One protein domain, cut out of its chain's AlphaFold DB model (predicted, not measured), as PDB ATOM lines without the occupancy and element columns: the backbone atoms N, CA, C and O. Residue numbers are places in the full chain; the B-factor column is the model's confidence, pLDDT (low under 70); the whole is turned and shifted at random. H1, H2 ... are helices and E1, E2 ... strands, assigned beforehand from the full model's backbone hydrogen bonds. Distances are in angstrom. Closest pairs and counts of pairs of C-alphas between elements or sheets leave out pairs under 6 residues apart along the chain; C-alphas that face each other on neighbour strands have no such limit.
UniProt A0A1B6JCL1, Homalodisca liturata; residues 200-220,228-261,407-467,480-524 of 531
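AT A GLANCE: This is residues 200 to 220, 228 to 261, 407 to 467 and 480 to 524 of the 531 residues of a protein of Homalodisca liturata (UniProt A0A1B6JCL1). This is a small, loose sandwich with little regular structure: antiparallel sheet E1 E2 E5 E6 is partly face to face with antiparallel E3 E4 E7, and long loops reach out. Seven strands and two helices, mixed in class, hold 58 of 161 printed residues. The radius of gyration of the C-alphas is 19.2 A, the spans 64 by 44 by 34 A.

HOW THE PARTS SIT: Find the hairpin of E1, residues 200 to 205, and E2, 209 to 216; N 202 and O 213 are 2.9 A apart. In E3, 231 to 234, C-alpha 234 is closest to E2, 6.8 A from C-alpha 212. H1, 480 to 488, has every O i to N i+4 pair within hydrogen-bond range; H2, 516 to 522, has 1 of 3, and 3 of 4 O i to N i+3.

IN THESE COORDINATES: E1 begins at C-alpha 200 (1.940, 19.952, -27.118); H2 ends at C-alpha 522 (-13.430, 1.147, -50.556).

THE WHOLE: Cuts at 221 to 227, 262 to 406 and 468 to 479 leave C-alpha gaps of 17.0, 24.6 and 6.9 A. Confidence is low in 465 to 467 and 515 to 524.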
ATOM      1  N   VAL A 200       2.968  18.951 -27.400       95.94
ATOM      2  CA  VAL A 200       1.940  19.952 -27.118       95.94
ATOM      3  C   VAL A 200       0.554  19.335 -27.267       95.94
ATOM      4  O   VAL A 200       0.293  18.530 -28.166       95.94
ATOM      5  N   THR A 201      -0.354  19.725 -26.377       97.31
ATOM      6  CA  THR A 201      -1.735  19.231 -26.348       97.31
ATOM      7  C   THR A 201      -2.736  20.363 -26.193       97.31
ATOM      8  O   THR A 201      -2.428  21.438 -25.681       97.31
ATOM      9  N   TYR A 202      -3.955  20.135 -26.661       97.62
ATOM     10  CA  TYR A 202      -5.071  21.052 -26.494       97.62
ATOM     11  C   TYR A 202      -6.298  20.268 -26.067       97.62
ATOM     12  O   TYR A 202      -6.556  19.192 -26.603       97.62
ATOM     13  N   LEU A 203      -7.055  20.843 -25.139       97.38
ATOM     14  CA  LEU A 203      -8.318  20.312 -24.661       97.38
ATOM     15  C   LEU A 203      -9.334  21.448 -24.599       97.38
ATOM     16  O   LEU A 203      -9.095  22.480 -23.969       97.38
ATOM     17  N   LYS A 204     -10.496  21.221 -25.201       96.44
ATOM     18  CA  LYS A 204     -11.673  22.062 -25.011       96.44
ATOM     19  C   LYS A 204     -12.896  21.185 -24.829       96.44
ATOM     20  O   LYS A 204     -13.217  20.370 -25.689       96.44
ATOM     21  N   GLU A 205     -13.594  21.398 -23.724       95.31
ATOM     22  CA  GLU A 205     -14.811  20.673 -23.383       95.31
ATOM     23  C   GLU A 205     -16.008  21.613 -23.390       95.31
ATOM     24  O   GLU A 205     -15.947  22.744 -22.900       95.31
ATOM     25  N   CYS A 206     -17.121  21.126 -23.925       93.12
ATOM     26  CA  CYS A 206     -18.421  21.745 -23.756       93.12
ATOM     27  C   CYS A 206     -19.524  20.667 -23.664       93.12
ATOM     28  O   CYS A 206     -19.269  19.467 -23.835       93.12
ATOM     29  N   PRO A 207     -20.777  21.058 -23.380       93.31
ATOM     30  CA  PRO A 207     -21.876  20.101 -23.272       93.31
ATOM     31  C   PRO A 207     -22.136  19.280 -24.543       93.31
ATOM     32  O   PRO A 207     -22.646  18.172 -24.427       93.31
ATOM     33  N   TYR A 208     -21.754  19.779 -25.724       92.56
ATOM     34  CA  TYR A 208     -22.056  19.162 -27.026       92.56
ATOM     35  C   TYR A 208     -20.868  18.464 -27.674       92.56
ATOM     36  O   TYR A 208     -21.075  17.609 -28.530       92.56
ATOM     37  N   LEU A 209     -19.638  18.823 -27.303       95.06
ATOM     38  CA  LEU A 209     -18.439  18.219 -27.864       95.06
ATOM     39  C   LEU A 209     -17.248  18.302 -26.911       95.06
ATOM     40  O   LEU A 209     -17.194  19.162 -26.030       95.06
ATOM     41  N   THR A 210     -16.272  17.444 -27.161       96.69
ATOM     42  CA  THR A 210     -14.935  17.509 -26.581       96.69
ATOM     43  C   THR A 210     -13.920  17.465 -27.717       96.69
ATOM     44  O   THR A 210     -13.904  16.515 -28.497       96.69
ATOM     45  N   LEU A 211     -13.088  18.503 -27.827       97.44
ATOM     46  CA  LEU A 211     -12.015  18.604 -28.813       97.44
ATOM     47  C   LEU A 211     -10.668  18.413 -28.122       97.44
ATOM     48  O   LEU A 211     -10.269  19.236 -27.294       97.44
ATOM     49  N   CYS A 212      -9.952  17.377 -28.537       98.06
ATOM     50  CA  CYS A 212      -8.583  17.110 -28.139       98.06
ATOM     51  C   CYS A 212      -7.659  17.169 -29.361       98.06
ATOM     52  O   CYS A 212      -7.956  16.590 -30.410       98.06
ATOM     53  N   LEU A 213      -6.522  17.854 -29.227       98.00
ATOM     54  CA  LEU A 213      -5.455  17.859 -30.231       98.00
ATOM     55  C   LEU A 213      -4.144  17.458 -29.569       98.00
ATOM     56  O   LEU A 213      -3.837  17.902 -28.463       98.00
ATOM     57  N   TRP A 214      -3.354  16.669 -30.280       97.50
ATOM     58  CA  TRP A 214      -2.023  16.242 -29.874       97.50
ATOM     59  C   TRP A 214      -1.058  16.410 -31.045       97.50
ATOM     60  O   TRP A 214      -1.391  16.061 -32.178       97.50
ATOM     61  N   THR A 215       0.134  16.952 -30.803       95.94
ATOM     62  CA  THR A 215       1.196  17.012 -31.816       95.94
ATOM     63  C   THR A 215       2.570  17.206 -31.179       95.94
ATOM     64  O   THR A 215       2.689  17.551 -30.003       95.94
ATOM     65  N   LEU A 216       3.616  16.995 -31.979       92.44
ATOM     66  CA  LEU A 216       5.005  17.246 -31.612       92.44
ATOM     67  C   LEU A 216       5.526  18.494 -32.335       92.44
ATOM     68  O   LEU A 216       5.350  18.648 -33.548       92.44
ATOM     69  N   LEU A 217       6.213  19.370 -31.611       91.00
ATOM     70  CA  LEU A 217       6.906  20.530 -32.158       91.00
ATOM     71  C   LEU A 217       8.037  20.088 -33.095       91.00
ATOM     72  O   LEU A 217       8.764  19.130 -32.825       91.00
ATOM     73  N   LYS A 218       8.213  20.822 -34.201       87.44
ATOM     74  CA  LYS A 218       9.264  20.595 -35.208       87.44
ATOM     75  C   LYS A 218      10.644  21.008 -34.685       87.44
ATOM     76  O   LYS A 218      11.186  22.039 -35.077       87.44
ATOM     77  N   ILE A 219      11.213  20.188 -33.807       83.06
ATOM     78  CA  ILE A 219      12.547  20.375 -33.225       83.06
ATOM     79  C   ILE A 219      13.561  19.503 -33.993       83.06
ATOM     80  O   ILE A 219      13.210  18.390 -34.395       83.06
ATOM     81  N   PRO A 220      14.806  19.968 -34.230       82.25
ATOM     82  CA  PRO A 220      15.848  19.149 -34.845       82.25
ATOM     83  C   PRO A 220      16.053  17.827 -34.096       82.25
ATOM     84  O   PRO A 220      16.272  17.819 -32.885       82.25
ATOM     85  N   PRO A 228      10.491   5.201 -29.397       89.56
ATOM     86  CA  PRO A 228       9.334   4.367 -29.674       89.56
ATOM     87  C   PRO A 228       8.301   5.121 -30.529       89.56
ATOM     88  O   PRO A 228       8.299   6.359 -30.557       89.56
ATOM     89  N   PRO A 229       7.404   4.388 -31.209       89.62
ATOM     90  CA  PRO A 229       6.268   4.988 -31.890       89.62
ATOM     91  C   PRO A 229       5.399   5.803 -30.921       89.62
ATOM     92  O   PRO A 229       5.268   5.411 -29.756       89.62
ATOM     93  N   PRO A 230       4.799   6.923 -31.364       91.56
ATOM     94  CA  PRO A 230       3.996   7.750 -30.479       91.56
ATOM     95  C   PRO A 230       2.778   7.008 -29.927       91.56
ATOM     96  O   PRO A 230       2.011   6.389 -30.669       91.56
ATOM     97  N   PHE A 231       2.589   7.141 -28.618       94.25
ATOM     98  CA  PHE A 231       1.396   6.714 -27.906       94.25
ATOM     99  C   PHE A 231       0.641   7.958 -27.441       94.25
ATOM    100  O   PHE A 231       1.195   8.797 -26.731       94.25
ATOM    101  N   VAL A 232      -0.598   8.105 -27.900       95.69
ATOM    102  CA  VAL A 232      -1.420   9.297 -27.695       95.69
ATOM    103  C   VAL A 232      -2.587   8.945 -26.793       95.69
ATOM    104  O   VAL A 232      -3.375   8.053 -27.101       95.69
ATOM    105  N   GLU A 233      -2.726   9.681 -25.699       95.69
ATOM    106  CA  GLU A 233      -3.816   9.508 -24.748       95.69
ATOM    107  C   GLU A 233      -4.740  10.726 -24.770       95.69
ATOM    108  O   GLU A 233      -4.296  11.869 -24.644       95.69
ATOM    109  N   PHE A 234      -6.044  10.470 -24.859       96.31
ATOM    110  CA  PHE A 234      -7.097  11.458 -24.659       96.31
ATOM    111  C   PHE A 234      -8.048  10.992 -23.544       96.31
ATOM    112  O   PHE A 234      -9.157  10.523 -23.828       96.31
ATOM    113  N   PRO A 235      -7.644  11.124 -22.264       93.62
ATOM    114  CA  PRO A 235      -8.418  10.621 -21.128       93.62
ATOM    115  C   PRO A 235      -9.854  11.157 -21.075       93.62
ATOM    116  O   PRO A 235     -10.774  10.433 -20.711       93.62
ATOM    117  N   GLN A 236     -10.063  12.409 -21.492       93.44
ATOM    118  CA  GLN A 236     -11.352  13.109 -21.433       93.44
ATOM    119  C   GLN A 236     -12.421  12.517 -22.356       93.44
ATOM    120  O   GLN A 236     -13.613  12.678 -22.106       93.44
ATOM    121  N   VAL A 237     -11.998  11.844 -23.425       92.94
ATOM    122  CA  VAL A 237     -12.890  11.140 -24.359       92.94
ATOM    123  C   VAL A 237     -12.737   9.621 -24.255       92.94
ATOM    124  O   VAL A 237     -13.374   8.895 -25.010       92.94
ATOM    125  N   GLY A 238     -11.891   9.131 -23.340       93.00
ATOM    126  CA  GLY A 238     -11.611   7.708 -23.170       93.00
ATOM    127  C   GLY A 238     -10.928   7.063 -24.377       93.00
ATOM    128  O   GLY A 238     -11.120   5.874 -24.600       93.00
ATOM    129  N   VAL A 239     -10.166   7.816 -25.176       94.56
ATOM    130  CA  VAL A 239      -9.521   7.294 -26.395       94.56
ATOM    131  C   VAL A 239      -8.011   7.220 -26.209       94.56
ATOM    132  O   VAL A 239      -7.387   8.192 -25.786       94.56
ATOM    133  N   THR A 240      -7.409   6.096 -26.589       96.69
ATOM    134  CA  THR A 240      -5.951   5.963 -26.734       96.69
ATOM    135  C   THR A 240      -5.612   5.530 -28.150       96.69
ATOM    136  O   THR A 240      -6.288   4.656 -28.696       96.69
ATOM    137  N   ILE A 241      -4.567   6.110 -28.730       95.81
ATOM    138  CA  ILE A 241      -4.137   5.850 -30.100       95.81
ATOM    139  C   ILE A 241      -2.655   5.494 -30.091       95.81
ATOM    140  O   ILE A 241      -1.820   6.283 -29.649       95.81
ATOM    141  N   GLN A 242      -2.319   4.323 -30.616       95.06
ATOM    142  CA  GLN A 242      -0.943   3.906 -30.843       95.06
ATOM    143  C   GLN A 242      -0.624   4.034 -32.331       95.06
ATOM    144  O   GLN A 242      -1.245   3.383 -33.174       95.06
ATOM    145  N   LEU A 243       0.337   4.902 -32.652       93.75
ATOM    146  CA  LEU A 243       0.763   5.120 -34.028       93.75
ATOM    147  C   LEU A 243       1.788   4.059 -34.463       93.75
ATOM    148  O   LEU A 243       2.623   3.640 -33.659       93.75
ATOM    149  N   PRO A 244       1.772   3.650 -35.741       93.25
ATOM    150  CA  PRO A 244       2.723   2.688 -36.276       93.25
ATOM    151  C   PRO A 244       4.141   3.284 -36.383       93.25
ATOM    152  O   PRO A 244       4.290   4.492 -36.607       93.25
ATOM    153  N   PRO A 245       5.208   2.456 -36.330       91.00
ATOM    154  CA  PRO A 245       6.600   2.922 -36.381       91.00
ATOM    155  C   PRO A 245       6.960   3.768 -37.611       91.00
ATOM    156  O   PRO A 245       7.882   4.580 -37.566       91.00
ATOM    157  N   ARG A 246       6.229   3.609 -38.723       90.00
ATOM    158  CA  ARG A 246       6.422   4.407 -39.946       90.00
ATOM    159  C   ARG A 246       6.100   5.890 -39.754       90.00
ATOM    160  O   ARG A 246       6.635   6.716 -40.487       90.00
ATOM    161  N   LEU A 247       5.252   6.230 -38.783       90.44
ATOM    162  CA  LEU A 247       4.849   7.608 -38.497       90.44
ATOM    163  C   LEU A 247       5.693   8.265 -37.394       90.44
ATOM    164  O   LEU A 247       5.530   9.454 -37.140       90.44
ATOM    165  N   THR A 248       6.634   7.540 -36.780       87.31
ATOM    166  CA  THR A 248       7.457   8.023 -35.656       87.31
ATOM    167  C   THR A 248       8.230   9.306 -35.958       87.31
ATOM    168  O   THR A 248       8.390  10.162 -35.090       87.31
ATOM    169  N   HIS A 249       8.716   9.454 -37.191       84.25
ATOM    170  CA  HIS A 249       9.503  10.617 -37.607       84.25
ATOM    171  C   HIS A 249       8.684  11.652 -38.390       84.25
ATOM    172  O   HIS A 249       9.233  12.661 -38.836       84.25
ATOM    173  N   THR A 250       7.380  11.427 -38.538       88.12
ATOM    174  CA  THR A 250       6.476  12.332 -39.246       88.12
ATOM    175  C   THR A 250       5.866  13.316 -38.257       88.12
ATOM    176  O   THR A 250       5.220  12.930 -37.286       88.12
ATOM    177  N   PHE A 251       6.041  14.614 -38.505       89.38
ATOM    178  CA  PHE A 251       5.368  15.650 -37.721       89.38
ATOM    179  C   PHE A 251       3.916  15.783 -38.175       89.38
ATOM    180  O   PHE A 251       3.618  16.477 -39.147       89.38
ATOM    181  N   LEU A 252       3.030  15.105 -37.454       94.31
ATOM    182  CA  LEU A 252       1.590  15.108 -37.676       94.31
ATOM    183  C   LEU A 252       0.840  15.629 -36.453       94.31
ATOM    184  O   LEU A 252       1.411  15.833 -35.377       94.31
ATOM    185  N   VAL A 253      -0.454  15.836 -36.626       96.62
ATOM    186  CA  VAL A 253      -1.395  16.166 -35.564       96.62
ATOM    187  C   VAL A 253      -2.391  15.020 -35.455       96.62
ATOM    188  O   VAL A 253      -2.948  14.583 -36.460       96.62
ATOM    189  N   VAL A 254      -2.632  14.554 -34.236       97.44
ATOM    190  CA  VAL A 254      -3.729  13.636 -33.933       97.44
ATOM    191  C   VAL A 254      -4.861  14.457 -33.332       97.44
ATOM    192  O   VAL A 254      -4.674  15.129 -32.315       97.44
ATOM    193  N   ARG A 255      -6.033  14.427 -33.967       97.62
ATOM    194  CA  ARG A 255      -7.257  15.044 -33.453       97.62
ATOM    195  C   ARG A 255      -8.211  13.963 -32.976       97.62
ATOM    196  O   ARG A 255      -8.495  13.032 -33.720       97.62
ATOM    197  N   ALA A 256      -8.745  14.141 -31.774       97.44
ATOM    198  CA  ALA A 256      -9.928  13.434 -31.312       97.44
ATOM    199  C   ALA A 256     -11.023  14.458 -31.015       97.44
ATOM    200  O   ALA A 256     -10.936  15.226 -30.059       97.44
ATOM    201  N   LEU A 257     -12.046  14.493 -31.863       96.81
ATOM    202  CA  LEU A 257     -13.237  15.309 -31.673       96.81
ATOM    203  C   LEU A 257     -14.413  14.377 -31.381       96.81
ATOM    204  O   LEU A 257     -14.894  13.664 -32.257       96.81
ATOM    205  N   TRP A 258     -14.868  14.384 -30.135       95.94
ATOM    206  CA  TRP A 258     -16.046  13.645 -29.706       95.94
ATOM    207  C   TRP A 258     -17.256  14.572 -29.724       95.94
ATOM    208  O   TRP A 258     -17.308  15.518 -28.941       95.94
ATOM    209  N   VAL A 259     -18.221  14.317 -30.605       94.81
ATOM    210  CA  VAL A 259     -19.489  15.053 -30.649       94.81
ATOM    211  C   VAL A 259     -20.598  14.226 -30.001       94.81
ATOM    212  O   VAL A 259     -20.736  13.023 -30.225       94.81
ATOM    213  N   LYS A 260     -21.398  14.888 -29.165       91.69
ATOM    214  CA  LYS A 260     -22.493  14.291 -28.380       91.69
ATOM    215  C   LYS A 260     -23.849  14.420 -29.080       91.69
ATOM    216  O   LYS A 260     -24.888  14.203 -28.466       91.69
ATOM    217  N   TYR A 261     -23.831  14.799 -30.352       91.75
ATOM    218  CA  TYR A 261     -24.977  14.848 -31.251       91.75
ATOM    219  C   TYR A 261     -24.724  13.921 -32.443       91.75
ATOM    220  O   TYR A 261     -23.578  13.604 -32.760       91.75
ATOM    221  N   VAL A 407     -29.628  -5.565 -46.034       85.19
ATOM    222  CA  VAL A 407     -28.417  -4.821 -45.681       85.19
ATOM    223  C   VAL A 407     -27.250  -5.513 -46.367       85.19
ATOM    224  O   VAL A 407     -27.153  -6.742 -46.290       85.19
ATOM    225  N   GLU A 408     -26.407  -4.749 -47.053       82.88
ATOM    226  CA  GLU A 408     -25.210  -5.287 -47.702       82.88
ATOM    227  C   GLU A 408     -24.140  -5.668 -46.656       82.88
ATOM    228  O   GLU A 408     -24.141  -5.148 -45.533       82.88
ATOM    229  N   PRO A 409     -23.196  -6.574 -46.977       78.69
ATOM    230  CA  PRO A 409     -22.075  -6.871 -46.090       78.69
ATOM    231  C   PRO A 409     -21.291  -5.598 -45.733       78.69
ATOM    232  O   PRO A 409     -20.780  -4.908 -46.610       78.69
ATOM    233  N   GLY A 410     -21.187  -5.295 -44.436       76.12
ATOM    234  CA  GLY A 410     -20.510  -4.093 -43.930       76.12
ATOM    235  C   GLY A 410     -21.414  -2.871 -43.731       76.12
ATOM    236  O   GLY A 410     -20.961  -1.883 -43.158       76.12
ATOM    237  N   GLU A 411     -22.689  -2.927 -44.126       82.06
ATOM    238  CA  GLU A 411     -23.659  -1.874 -43.818       82.06
ATOM    239  C   GLU A 411     -24.307  -2.067 -42.436       82.06
ATOM    240  O   GLU A 411     -24.499  -3.181 -41.938       82.06
ATOM    241  N   LEU A 412     -24.680  -0.950 -41.802       84.19
ATOM    242  CA  LEU A 412     -25.303  -0.947 -40.484       84.19
ATOM    243  C   LEU A 412     -26.834  -0.940 -40.583       84.19
ATOM    244  O   LEU A 412     -27.446  -0.109 -41.258       84.19
ATOM    245  N   ASN A 413     -27.474  -1.846 -39.841       89.00
ATOM    246  CA  ASN A 413     -28.925  -1.857 -39.690       89.00
ATOM    247  C   ASN A 413     -29.375  -0.966 -38.519       89.00
ATOM    248  O   ASN A 413     -29.445  -1.427 -37.376       89.00
ATOM    249  N   MET A 414     -29.770   0.274 -38.814       88.94
ATOM    250  CA  MET A 414     -30.276   1.238 -37.826       88.94
ATOM    251  C   MET A 414     -31.643   0.861 -37.234       88.94
ATOM    252  O   MET A 414     -32.086   1.455 -36.256       88.94
ATOM    253  N   ARG A 415     -32.330  -0.146 -37.791       87.94
ATOM    254  CA  ARG A 415     -33.568  -0.706 -37.215       87.94
ATOM    255  C   ARG A 415     -33.288  -1.740 -36.128       87.94
ATOM    256  O   ARG A 415     -34.199  -2.090 -35.383       87.94
ATOM    257  N   ARG A 416     -32.058  -2.262 -36.072       87.62
ATOM    258  CA  ARG A 416     -31.609  -3.247 -35.079       87.62
ATOM    259  C   ARG A 416     -30.697  -2.628 -34.023       87.62
ATOM    260  O   ARG A 416     -30.742  -3.064 -32.877       87.62
ATOM    261  N   TYR A 417     -29.882  -1.650 -34.405       87.00
ATOM    262  CA  TYR A 417     -28.875  -1.038 -33.543       87.00
ATOM    263  C   TYR A 417     -29.139   0.453 -33.337       87.00
ATOM    264  O   TYR A 417     -29.781   1.101 -34.158       87.00
ATOM    265  N   THR A 418     -28.623   0.993 -32.236       85.50
ATOM    266  CA  THR A 418     -28.689   2.419 -31.900       85.50
ATOM    267  C   THR A 418     -27.322   2.900 -31.423       85.50
ATOM    268  O   THR A 418     -26.525   2.107 -30.918       85.50
ATOM    269  N   VAL A 419     -27.036   4.189 -31.595       85.38
ATOM    270  CA  VAL A 419     -25.765   4.800 -31.192       85.38
ATOM    271  C   VAL A 419     -25.817   5.132 -29.699       85.38
ATOM    272  O   VAL A 419     -26.710   5.843 -29.251       85.38
ATOM    273  N   LEU A 420     -24.856   4.622 -28.920       80.06
ATOM    274  CA  LEU A 420     -24.851   4.739 -27.450       80.06
ATOM    275  C   LEU A 420     -23.780   5.694 -26.893       80.06
ATOM    276  O   LEU A 420     -23.878   6.103 -25.739       80.06
ATOM    277  N   GLY A 421     -22.768   6.058 -27.688       73.38
ATOM    278  CA  GLY A 421     -21.573   6.781 -27.226       73.38
ATOM    279  C   GLY A 421     -21.263   8.079 -27.970       73.38
ATOM    280  O   GLY A 421     -20.168   8.604 -27.811       73.38
ATOM    281  N   GLY A 422     -22.188   8.596 -28.784       83.19
ATOM    282  CA  GLY A 422     -21.927   9.731 -29.678       83.19
ATOM    283  C   GLY A 422     -21.033   9.358 -30.865       83.19
ATOM    284  O   GLY A 422     -20.857   8.179 -31.175       83.19
ATOM    285  N   VAL A 423     -20.486  10.372 -31.537       91.62
ATOM    286  CA  VAL A 423     -19.668  10.195 -32.745       91.62
ATOM    287  C   VAL A 423     -18.250  10.692 -32.491       91.62
ATOM    288  O   VAL A 423     -18.040  11.792 -31.978       91.62
ATOM    289  N   PHE A 424     -17.267   9.869 -32.850       92.62
ATOM    290  CA  PHE A 424     -15.849  10.187 -32.727       92.62
ATOM    291  C   PHE A 424     -15.267  10.507 -34.104       92.62
ATOM    292  O   PHE A 424     -15.295   9.677 -35.008       92.62
ATOM    293  N   HIS A 425     -14.694  11.696 -34.236       93.81
ATOM    294  CA  HIS A 425     -13.848  12.084 -35.357       93.81
ATOM    295  C   HIS A 425     -12.393  11.935 -34.912       93.81
ATOM    296  O   HIS A 425     -11.888  12.737 -34.120       93.81
ATOM    297  N   LEU A 426     -11.752  10.860 -35.367       94.56
ATOM    298  CA  LEU A 426     -10.354  10.555 -35.084       94.56
ATOM    299  C   LEU A 426      -9.552  10.786 -36.360       94.56
ATOM    300  O   LEU A 426      -9.669  10.015 -37.312       94.56
ATOM    301  N   ASP A 427      -8.759  11.853 -36.382       95.12
ATOM    302  CA  ASP A 427      -8.079  12.301 -37.593       95.12
ATOM    303  C   ASP A 427      -6.565  12.353 -37.412       95.12
ATOM    304  O   ASP A 427      -6.054  12.880 -36.418       95.12
ATOM    305  N   LEU A 428      -5.851  11.870 -38.429       95.50
ATOM    306  CA  LEU A 428      -4.449  12.199 -38.660       95.50
ATOM    307  C   LEU A 428      -4.393  13.389 -39.611       95.50
ATOM    308  O   LEU A 428      -4.883  13.316 -40.736       95.50
ATOM    309  N   LEU A 429      -3.809  14.488 -39.153       95.44
ATOM    310  CA  LEU A 429      -3.766  15.752 -39.877       95.44
ATOM    311  C   LEU A 429      -2.316  16.177 -40.102       95.44
ATOM    312  O   LEU A 429      -1.440  15.948 -39.262       95.44
ATOM    313  N   GLU A 430      -2.054  16.839 -41.222       93.12
ATOM    314  CA  GLU A 430      -0.769  17.483 -41.452       93.12
ATOM    315  C   GLU A 430      -0.600  18.677 -40.513       93.12
ATOM    316  O   GLU A 430      -1.529  19.452 -40.274       93.12
ATOM    317  N   GLN A 431       0.610  18.850 -39.983       92.31
ATOM    318  CA  GLN A 431       0.907  19.994 -39.134       92.31
ATOM    319  C   GLN A 431       1.116  21.260 -39.989       92.31
ATOM    320  O   GLN A 431       2.111  21.314 -40.730       92.31
ATOM    321  N   PRO A 432       0.277  22.310 -39.841       91.88
ATOM    322  CA  PRO A 432       0.405  23.537 -40.621       91.88
ATOM    323  C   PRO A 432       1.763  24.234 -40.419       91.88
ATOM    324  O   PRO A 432       2.413  24.046 -39.378       91.88
ATOM    325  N   PRO A 433       2.201  25.083 -41.369       89.81
ATOM    326  CA  PRO A 433       3.392  25.907 -41.196       89.81
ATOM    327  C   PRO A 433       3.298  26.788 -39.943       89.81
ATOM    328  O   PRO A 433       2.338  27.540 -39.771       89.81
ATOM    329  N   GLN A 434       4.310  26.693 -39.078       90.88
ATOM    330  CA  GLN A 434       4.387  27.452 -37.829       90.88
ATOM    331  C   GLN A 434       5.063  28.815 -38.040       90.88
ATOM    332  O   GLN A 434       5.971  28.920 -38.878       90.88
ATOM    333  N   PRO A 435       4.666  29.856 -37.286       89.94
ATOM    334  CA  PRO A 435       5.335  31.148 -37.314       89.94
ATOM    335  C   PRO A 435       6.794  31.024 -36.870       89.94
ATOM    336  O   PRO A 435       7.111  30.327 -35.911       89.94
ATOM    337  N   LYS A 436       7.689  31.740 -37.552       86.88
ATOM    338  CA  LYS A 436       9.100  31.861 -37.176       86.88
ATOM    339  C   LYS A 436       9.406  33.298 -36.785       86.88
ATOM    340  O   LYS A 436       9.042  34.228 -37.504       86.88
ATOM    341  N   ILE A 437      10.098  33.465 -35.662       86.19
ATOM    342  CA  ILE A 437      10.610  34.761 -35.216       86.19
ATOM    343  C   ILE A 437      11.973  34.981 -35.873       86.19
ATOM    344  O   ILE A 437      12.895  34.182 -35.704       86.19
ATOM    345  N   LEU A 438      12.089  36.053 -36.650       88.38
ATOM    346  CA  LEU A 438      13.338  36.476 -37.280       88.38
ATOM    347  C   LEU A 438      14.212  37.271 -36.291       88.38
ATOM    348  O   LEU A 438      13.775  37.651 -35.205       88.38
ATOM    349  N   GLN A 439      15.471  37.534 -36.659       88.56
ATOM    350  CA  GLN A 439      16.436  38.237 -35.791       88.56
ATOM    351  C   GLN A 439      15.977  39.649 -35.387       88.56
ATOM    352  O   GLN A 439      16.300  40.122 -34.300       88.56
ATOM    353  N   ASP A 440      15.199  40.305 -36.244       91.19
ATOM    354  CA  ASP A 440      14.604  41.627 -36.030       91.19
ATOM    355  C   ASP A 440      13.317  41.589 -35.182       91.19
ATOM    356  O   ASP A 440      12.671  42.619 -35.000       91.19
ATOM    357  N   ARG A 441      12.959  40.417 -34.632       87.62
ATOM    358  CA  ARG A 441      11.709  40.130 -33.904       87.62
ATOM    359  C   ARG A 441      10.444  40.175 -34.766       87.62
ATOM    360  O   ARG A 441       9.344  40.128 -34.216       87.62
ATOM    361  N   THR A 442      10.568  40.211 -36.091       88.31
ATOM    362  CA  THR A 442       9.417  40.078 -36.988       88.31
ATOM    363  C   THR A 442       8.938  38.623 -37.010       88.31
ATOM    364  O   THR A 442       9.739  37.689 -37.083       88.31
ATOM    365  N   LEU A 443       7.619  38.420 -36.953       86.44
ATOM    366  CA  LEU A 443       6.976  37.114 -37.107       86.44
ATOM    367  C   LEU A 443       6.649  36.872 -38.583       86.44
ATOM    368  O   LEU A 443       5.855  37.603 -39.175       86.44
ATOM    369  N   LEU A 444       7.234  35.826 -39.166       88.19
ATOM    370  CA  LEU A 444       6.969  35.404 -40.540       88.19
ATOM    371  C   LEU A 444       6.293  34.031 -40.542       88.19
ATOM    372  O   LEU A 444       6.773  33.090 -39.916       88.19
ATOM    373  N   THR A 445       5.187  33.898 -41.275       85.56
ATOM    374  CA  THR A 445       4.550  32.602 -41.563       85.56
ATOM    375  C   THR A 445       4.270  32.525 -43.055       85.56
ATOM    376  O   THR A 445       3.614  33.412 -43.595       85.56
ATOM    377  N   VAL A 446       4.753  31.474 -43.715       83.38
ATOM    378  CA  VAL A 446       4.437  31.193 -45.119       83.38
ATOM    379  C   VAL A 446       3.339  30.141 -45.134       83.38
ATOM    380  O   VAL A 446       3.513  29.068 -44.562       83.38
ATOM    381  N   LEU A 447       2.198  30.470 -45.732       79.00
ATOM    382  CA  LEU A 447       1.076  29.553 -45.897       79.00
ATOM    383  C   LEU A 447       0.966  29.222 -47.380       79.00
ATOM    384  O   LEU A 447       0.787  30.124 -48.197       79.00
ATOM    385  N   GLU A 448       1.090  27.945 -47.712       72.06
ATOM    386  CA  GLU A 448       0.928  27.438 -49.071       72.06
ATOM    387  C   GLU A 448      -0.373  26.631 -49.147       72.06
ATOM    388  O   GLU A 448      -0.674  25.839 -48.254       72.06
ATOM    389  N   GLY A 449      -1.156  26.846 -50.206       70.88
ATOM    390  CA  GLY A 449      -2.416  26.138 -50.434       70.88
ATOM    391  C   GLY A 449      -3.633  26.736 -49.720       70.88
ATOM    392  O   GLY A 449      -3.689  27.923 -49.395       70.88
ATOM    393  N   GLU A 450      -4.659  25.906 -49.541       73.00
ATOM    394  CA  GLU A 450      -5.927  26.309 -48.937       73.00
ATOM    395  C   GLU A 450      -5.818  26.382 -47.407       73.00
ATOM    396  O   GLU A 450      -5.257  25.495 -46.768       73.00
ATOM    397  N   HIS A 451      -6.392  27.428 -46.801       83.81
ATOM    398  CA  HIS A 451      -6.416  27.638 -45.346       83.81
ATOM    399  C   HIS A 451      -7.419  26.707 -44.639       83.81
ATOM    400  O   HIS A 451      -8.389  27.169 -44.034       83.81
ATOM    401  N   LYS A 452      -7.199  25.398 -44.752       89.19
ATOM    402  CA  LYS A 452      -8.033  24.339 -44.185       89.19
ATOM    403  C   LYS A 452      -7.170  23.216 -43.613       89.19
ATOM    404  O   LYS A 452      -5.980  23.126 -43.912       89.19
ATOM    405  N   LEU A 453      -7.783  22.361 -42.797       92.31
ATOM    406  CA  LEU A 453      -7.143  21.127 -42.354       92.31
ATOM    407  C   LEU A 453      -6.814  20.238 -43.554       92.31
ATOM    408  O   LEU A 453      -7.623  20.094 -44.472       92.31
ATOM    409  N   GLN A 454      -5.631  19.635 -43.522       91.38
ATOM    410  CA  GLN A 454      -5.207  18.632 -44.490       91.38
ATOM    411  C   GLN A 454      -5.101  17.301 -43.758       91.38
ATOM    412  O   GLN A 454      -4.417  17.210 -42.739       91.38
ATOM    413  N   HIS A 455      -5.835  16.304 -44.240       91.31
ATOM    414  CA  HIS A 455      -5.816  14.962 -43.674       91.31
ATOM    415  C   HIS A 455      -4.654  14.175 -44.272       91.31
ATOM    416  O   HIS A 455      -4.373  14.282 -45.464       91.31
ATOM    417  N   ILE A 456      -3.995  13.377 -43.439       90.31
ATOM    418  CA  ILE A 456      -3.000  12.412 -43.889       90.31
ATOM    419  C   ILE A 456      -3.757  11.164 -44.331       90.31
ATOM    420  O   ILE A 456      -4.360  10.475 -43.505       90.31
ATOM    421  N   ASP A 457      -3.694  10.859 -45.626       85.25
ATOM    422  CA  ASP A 457      -4.254   9.633 -46.194       85.25
ATOM    423  C   ASP A 457      -3.405   8.426 -45.775       85.25
ATOM    424  O   ASP A 457      -2.512   7.968 -46.491       85.25
ATOM    425  N   TYR A 458      -3.675   7.923 -44.571       87.44
ATOM    426  CA  TYR A 458      -3.043   6.727 -44.035       87.44
ATOM    427  C   TYR A 458      -3.936   5.503 -44.228       87.44
ATOM    428  O   TYR A 458      -5.053   5.443 -43.713       87.44
ATOM    429  N   TYR A 459      -3.437   4.517 -44.968       84.75
ATOM    430  CA  TYR A 459      -4.108   3.244 -45.187       84.75
ATOM    431  C   TYR A 459      -3.068   2.135 -45.315       84.75
ATOM    432  O   TYR A 459      -2.119   2.253 -46.089       84.75
ATOM    433  N   GLU A 460      -3.283   1.048 -44.587       83.25
ATOM    434  CA  GLU A 460      -2.496  -0.176 -44.678       83.25
ATOM    435  C   GLU A 460      -3.478  -1.347 -44.757       83.25
ATOM    436  O   GLU A 460      -4.485  -1.390 -44.048       83.25
ATOM    437  N   GLU A 461      -3.218  -2.275 -45.671       79.69
ATOM    438  CA  GLU A 461      -4.081  -3.433 -45.875       79.69
ATOM    439  C   GLU A 461      -3.693  -4.546 -44.900       79.69
ATOM    440  O   GLU A 461      -2.561  -5.029 -44.925       79.69
ATOM    441  N   TYR A 462      -4.634  -4.979 -44.064       81.19
ATOM    442  CA  TYR A 462      -4.405  -6.066 -43.117       81.19
ATOM    443  C   TYR A 462      -4.559  -7.427 -43.809       81.19
ATOM    444  O   TYR A 462      -5.673  -7.906 -44.025       81.19
ATOM    445  N   ARG A 463      -3.436  -8.053 -44.185       76.12
ATOM    446  CA  ARG A 463      -3.416  -9.363 -44.855       76.12
ATOM    447  C   ARG A 463      -2.847 -10.441 -43.944       76.12
ATOM    448  O   ARG A 463      -1.635 -10.569 -43.820       76.12
ATOM    449  N   VAL A 464      -3.719 -11.263 -43.370       72.69
ATOM    450  CA  VAL A 464      -3.311 -12.443 -42.597       72.69
ATOM    451  C   VAL A 464      -3.669 -13.701 -43.374       72.69
ATOM    452  O   VAL A 464      -4.836 -13.941 -43.683       72.69
ATOM    453  N   THR A 465      -2.669 -14.520 -43.683       67.31
ATOM    454  CA  THR A 465      -2.884 -15.890 -44.156       67.31
ATOM    455  C   THR A 465      -3.219 -16.767 -42.958       67.31
ATOM    456  O   THR A 465      -2.366 -16.995 -42.103       67.31
ATOM    457  N   LEU A 466      -4.469 -17.227 -42.876       65.38
ATOM    458  CA  LEU A 466      -4.870 -18.211 -41.872       65.38
ATOM    459  C   LEU A 466      -4.263 -19.579 -42.224       65.38
ATOM    460  O   LEU A 466      -4.207 -19.912 -43.412       65.38
ATOM    461  N   PRO A 467      -3.822 -20.369 -41.231       60.00
ATOM    462  CA  PRO A 467      -3.282 -21.696 -41.489       60.00
ATOM    463  C   PRO A 467      -4.377 -22.620 -42.042       60.00
ATOM    464  O   PRO A 467      -5.528 -22.593 -41.591       60.00
ATOM    465  N   THR A 480       2.101 -17.792 -38.324       77.75
ATOM    466  CA  THR A 480       0.856 -17.039 -38.546       77.75
ATOM    467  C   THR A 480       0.662 -15.960 -37.486       77.75
ATOM    468  O   THR A 480       0.375 -14.816 -37.838       77.75
ATOM    469  N   LYS A 481       0.930 -16.259 -36.207       82.69
ATOM    470  CA  LYS A 481       0.911 -15.258 -35.132       82.69
ATOM    471  C   LYS A 481       1.947 -14.148 -35.343       82.69
ATOM    472  O   LYS A 481       1.608 -12.976 -35.215       82.69
ATOM    473  N   ALA A 482       3.180 -14.490 -35.714       83.25
ATOM    474  CA  ALA A 482       4.217 -13.500 -36.010       83.25
ATOM    475  C   ALA A 482       3.829 -12.607 -37.204       83.25
ATOM    476  O   ALA A 482       4.065 -11.398 -37.191       83.25
ATOM    477  N   THR A 483       3.178 -13.188 -38.216       82.69
ATOM    478  CA  THR A 483       2.639 -12.439 -39.358       82.69
ATOM    479  C   THR A 483       1.522 -11.494 -38.915       82.69
ATOM    480  O   THR A 483       1.546 -10.321 -39.279       82.69
ATOM    481  N   MET A 484       0.592 -11.952 -38.067       82.50
ATOM    482  CA  MET A 484      -0.454 -11.100 -37.483       82.50
ATOM    483  C   MET A 484       0.138  -9.919 -36.713       82.50
ATOM    484  O   MET A 484      -0.258  -8.783 -36.957       82.50
ATOM    485  N   GLU A 485       1.105 -10.165 -35.828       84.69
ATOM    486  CA  GLU A 485       1.770  -9.114 -35.046       84.69
ATOM    487  C   GLU A 485       2.483  -8.100 -35.960       84.69
ATOM    488  O   GLU A 485       2.350  -6.889 -35.779       84.69
ATOM    489  N   SER A 486       3.183  -8.573 -36.996       84.56
ATOM    490  CA  SER A 486       3.855  -7.714 -37.980       84.56
ATOM    491  C   SER A 486       2.876  -6.851 -38.785       84.56
ATOM    492  O   SER A 486       3.148  -5.673 -39.023       84.56
ATOM    493  N   GLU A 487       1.739  -7.404 -39.214       85.75
ATOM    494  CA  GLU A 487       0.711  -6.636 -39.925       85.75
ATOM    495  C   GLU A 487      -0.009  -5.648 -38.995       85.75
ATOM    496  O   GLU A 487      -0.249  -4.510 -39.393       85.75
ATOM    497  N   GLN A 488      -0.275  -6.019 -37.737       85.38
ATOM    498  CA  GLN A 488      -0.857  -5.118 -36.733       85.38
ATOM    499  C   GLN A 488       0.044  -3.915 -36.437       85.38
ATOM    500  O   GLN A 488      -0.459  -2.806 -36.279       85.38
ATOM    501  N   LEU A 489       1.370  -4.093 -36.426       86.81
ATOM    502  CA  LEU A 489       2.328  -2.996 -36.236       86.81
ATOM    503  C   LEU A 489       2.296  -1.947 -37.357       86.81
ATOM    504  O   LEU A 489       2.830  -0.851 -37.178       86.81
ATOM    505  N   LYS A 490       1.698  -2.263 -38.511       89.31
ATOM    506  CA  LYS A 490       1.450  -1.289 -39.580       89.31
ATOM    507  C   LYS A 490       0.154  -0.517 -39.363       89.31
ATOM    508  O   LYS A 490      -0.055   0.475 -40.035       89.31
ATOM    509  N   LEU A 491      -0.736  -0.937 -38.474       90.31
ATOM    510  CA  LEU A 491      -2.022  -0.276 -38.283       90.31
ATOM    511  C   LEU A 491      -1.935   0.807 -37.205       90.31
ATOM    512  O   LEU A 491      -1.074   0.784 -36.326       90.31
ATOM    513  N   VAL A 492      -2.860   1.763 -37.268       91.25
ATOM    514  CA  VAL A 492      -3.135   2.655 -36.136       91.25
ATOM    515  C   VAL A 492      -4.071   1.906 -35.197       91.25
ATOM    516  O   VAL A 492      -5.215   1.633 -35.556       91.25
ATOM    517  N   ALA A 493      -3.594   1.571 -34.000       92.06
ATOM    518  CA  ALA A 493      -4.426   0.928 -32.992       92.06
ATOM    519  C   ALA A 493      -5.187   1.995 -32.195       92.06
ATOM    520  O   ALA A 493      -4.588   2.924 -31.654       92.06
ATOM    521  N   ILE A 494      -6.513   1.859 -32.142       92.38
ATOM    522  CA  ILE A 494      -7.423   2.780 -31.459       92.38
ATOM    523  C   ILE A 494      -8.157   1.986 -30.386       92.38
ATOM    524  O   ILE A 494      -8.891   1.055 -30.710       92.38
ATOM    525  N   ASN A 495      -8.006   2.385 -29.126       92.38
ATOM    526  CA  ASN A 495      -8.801   1.839 -28.030       92.38
ATOM    527  C   ASN A 495      -9.769   2.905 -27.530       92.38
ATOM    528  O   ASN A 495      -9.368   4.046 -27.295       92.38
ATOM    529  N   ILE A 496     -11.029   2.513 -27.356       90.50
ATOM    530  CA  ILE A 496     -12.094   3.364 -26.826       90.50
ATOM    531  C   ILE A 496     -12.588   2.725 -25.531       90.50
ATOM    532  O   ILE A 496     -13.088   1.600 -25.532       90.50
ATOM    533  N   ALA A 497     -12.428   3.437 -24.422       89.56
ATOM    534  CA  ALA A 497     -12.894   3.011 -23.117       89.56
ATOM    535  C   ALA A 497     -14.422   3.086 -23.052       89.56
ATOM    536  O   ALA A 497     -15.035   4.101 -23.388       89.56
ATOM    537  N   LEU A 498     -15.040   2.003 -22.590       86.19
ATOM    538  CA  LEU A 498     -16.478   1.961 -22.371       86.19
ATOM    539  C   LEU A 498     -16.831   2.610 -21.028       86.19
ATOM    540  O   LEU A 498     -16.120   2.389 -20.046       86.19
ATOM    541  N   PRO A 499     -17.939   3.366 -20.941       81.25
ATOM    542  CA  PRO A 499     -18.397   3.920 -19.675       81.25
ATOM    543  C   PRO A 499     -18.685   2.824 -18.640       81.25
ATOM    544  O   PRO A 499     -19.506   1.937 -18.882       81.25
ATOM    545  N   GLU A 500     -18.079   2.939 -17.457       79.94
ATOM    546  CA  GLU A 500     -18.324   2.038 -16.317       79.94
ATOM    547  C   GLU A 500     -19.735   2.194 -15.727       79.94
ATOM    548  O   GLU A 500     -20.238   1.313 -15.033       79.94
ATOM    549  N   SER A 501     -20.404   3.315 -16.013       80.44
ATOM    550  CA  SER A 501     -21.758   3.609 -15.535       80.44
ATOM    551  C   SER A 501     -22.857   2.823 -16.256       80.44
ATOM    552  O   SER A 501     -24.025   2.945 -15.888       80.44
ATOM    553  N   VAL A 502     -22.519   2.066 -17.303       81.88
ATOM    554  CA  VAL A 502     -23.471   1.305 -18.120       81.88
ATOM    555  C   VAL A 502     -23.167  -0.183 -17.997       81.88
ATOM    556  O   VAL A 502     -22.022  -0.609 -18.118       81.88
ATOM    557  N   LEU A 503     -24.210  -0.983 -17.762       83.06
ATOM    558  CA  LEU A 503     -24.102  -2.438 -17.772       83.06
ATOM    559  C   LEU A 503     -24.279  -2.948 -19.203       83.06
ATOM    560  O   LEU A 503     -25.333  -2.761 -19.812       83.06
ATOM    561  N   TRP A 504     -23.248  -3.609 -19.717       80.50
ATOM    562  CA  TRP A 504     -23.212  -4.155 -21.069       80.50
ATOM    563  C   TRP A 504     -23.486  -5.658 -21.022       80.50
ATOM    564  O   TRP A 504     -22.752  -6.400 -20.374       80.50
ATOM    565  N   PHE A 505     -24.543  -6.113 -21.697       83.19
ATOM    566  CA  PHE A 505     -24.761  -7.550 -21.920       83.19
ATOM    567  C   PHE A 505     -23.819  -8.088 -23.001       83.19
ATOM    568  O   PHE A 505     -23.305  -9.195 -22.884       83.19
ATOM    569  N   GLU A 506     -23.568  -7.264 -24.018       83.44
ATOM    570  CA  GLU A 506     -22.574  -7.459 -25.069       83.44
ATOM    571  C   GLU A 506     -21.827  -6.124 -25.241       83.44
ATOM    572  O   GLU A 506     -22.467  -5.065 -25.158       83.44
ATOM    573  N   PRO A 507     -20.493  -6.127 -25.426       78.56
ATOM    574  CA  PRO A 507     -19.747  -4.895 -25.647       78.56
ATOM    575  C   PRO A 507     -20.206  -4.232 -26.958       78.56
ATOM    576  O   PRO A 507     -20.426  -4.928 -27.953       78.56
ATOM    577  N   PRO A 508     -20.363  -2.896 -26.993       83.56
ATOM    578  CA  PRO A 508     -20.768  -2.206 -28.203       83.56
ATOM    579  C   PRO A 508     -19.674  -2.334 -29.265       83.56
ATOM    580  O   PRO A 508     -18.480  -2.245 -28.983       83.56
ATOM    581  N   THR A 509     -20.096  -2.537 -30.508       83.00
ATOM    582  CA  THR A 509     -19.183  -2.638 -31.645       83.00
ATOM    583  C   THR A 509     -18.871  -1.245 -32.180       83.00
ATOM    584  O   THR A 509     -19.784  -0.494 -32.526       83.00
ATOM    585  N   ALA A 510     -17.586  -0.903 -32.270       82.69
ATOM    586  CA  ALA A 510     -17.160   0.302 -32.967       82.69
ATOM    587  C   ALA A 510     -17.383   0.130 -34.476       82.69
ATOM    588  O   ALA A 510     -17.000  -0.884 -35.061       82.69
ATOM    589  N   VAL A 511     -18.005   1.126 -35.102       83.62
ATOM    590  CA  VAL A 511     -18.280   1.142 -36.541       83.62
ATOM    591  C   VAL A 511     -17.708   2.411 -37.151       83.62
ATOM    592  O   VAL A 511     -17.784   3.488 -36.560       83.62
ATOM    593  N   GLN A 512     -17.128   2.283 -38.339       85.62
ATOM    594  CA  GLN A 512     -16.605   3.416 -39.087       85.62
ATOM    595  C   GLN A 512     -17.659   3.915 -40.073       85.62
ATOM    596  O   GLN A 512     -18.161   3.150 -40.895       85.62
ATOM    597  N   TRP A 513     -17.951   5.213 -40.033       83.81
ATOM    598  CA  TRP A 513     -18.776   5.841 -41.056       83.81
ATOM    599  C   TRP A 513     -17.995   5.993 -42.367       83.81
ATOM    600  O   TRP A 513     -16.905   6.570 -42.384       83.81
ATOM    601  N   VAL A 514     -18.562   5.512 -43.475       79.50
ATOM    602  CA  VAL A 514     -18.003   5.677 -44.825       79.50
ATOM    603  C   VAL A 514     -19.094   6.222 -45.743       79.50
ATOM    604  O   VAL A 514     -20.118   5.579 -45.950       79.50
ATOM    605  N   ALA A 515     -18.878   7.409 -46.313       67.56
ATOM    606  CA  ALA A 515     -19.827   8.001 -47.255       67.56
ATOM    607  C   ALA A 515     -19.932   7.165 -48.548       67.56
ATOM    608  O   ALA A 515     -18.919   6.690 -49.070       67.56
ATOM    609  N   GLN A 516     -21.143   7.035 -49.110       56.78
ATOM    610  CA  GLN A 516     -21.422   6.220 -50.308       56.78
ATOM    611  C   GLN A 516     -20.545   6.568 -51.524       56.78
ATOM    612  O   GLN A 516     -20.171   5.677 -52.285       56.78
ATOM    613  N   THR A 517     -20.141   7.830 -51.684       47.00
ATOM    614  CA  THR A 517     -19.252   8.277 -52.773       47.00
ATOM    615  C   THR A 517     -17.858   7.640 -52.698       47.00
ATOM    616  O   THR A 517     -17.205   7.462 -53.720       47.00
ATOM    617  N   ILE A 518     -17.414   7.262 -51.495       46.41
ATOM    618  CA  ILE A 518     -16.130   6.594 -51.226       46.41
ATOM    619  C   ILE A 518     -16.318   5.067 -51.181       46.41
ATOM    620  O   ILE A 518     -15.388   4.314 -51.477       46.41
ATOM    621  N   ALA A 519     -17.526   4.593 -50.857       44.03
ATOM    622  CA  ALA A 519     -17.847   3.171 -50.760       44.03
ATOM    623  C   ALA A 519     -17.608   2.422 -52.082       44.03
ATOM    624  O   ALA A 519     -17.047   1.336 -52.053       44.03
ATOM    625  N   GLN A 520     -17.880   3.014 -53.250       35.09
ATOM    626  CA  GLN A 520     -17.562   2.365 -54.538       35.09
ATOM    627  C   GLN A 520     -16.054   2.135 -54.762       35.09
ATOM    628  O   GLN A 520     -15.678   1.288 -55.565       35.09
ATOM    629  N   THR A 521     -15.180   2.853 -54.047       37.62
ATOM    630  CA  THR A 521     -13.716   2.690 -54.117       37.62
ATOM    631  C   THR A 521     -13.144   1.880 -52.943       37.62
ATOM    632  O   THR A 521     -12.049   1.329 -53.058       37.62
ATOM    633  N   ARG A 522     -13.865   1.801 -51.810       38.22
ATOM    634  CA  ARG A 522     -13.430   1.147 -50.556       38.22
ATOM    635  C   ARG A 522     -14.221  -0.106 -50.149       38.22
ATOM    636  O   ARG A 522     -13.757  -0.796 -49.248       38.22
ATOM    637  N   ALA A 523     -15.348  -0.437 -50.781       34.00
ATOM    638  CA  ALA A 523     -16.200  -1.582 -50.412       34.00
ATOM    639  C   ALA A 523     -15.507  -2.954 -50.537       34.00
ATOM    640  O   ALA A 523     -15.976  -3.930 -49.970       34.00
ATOM    641  N   GLU A 524     -14.349  -3.033 -51.194       34.09
ATOM    642  CA  GLU A 524     -13.516  -4.243 -51.208       34.09
ATOM    643  C   GLU A 524     -12.540  -4.345 -50.008       34.09
ATOM    644  O   GLU A 524     -11.770  -5.298 -49.947       34.09
TER     645      GLU A 524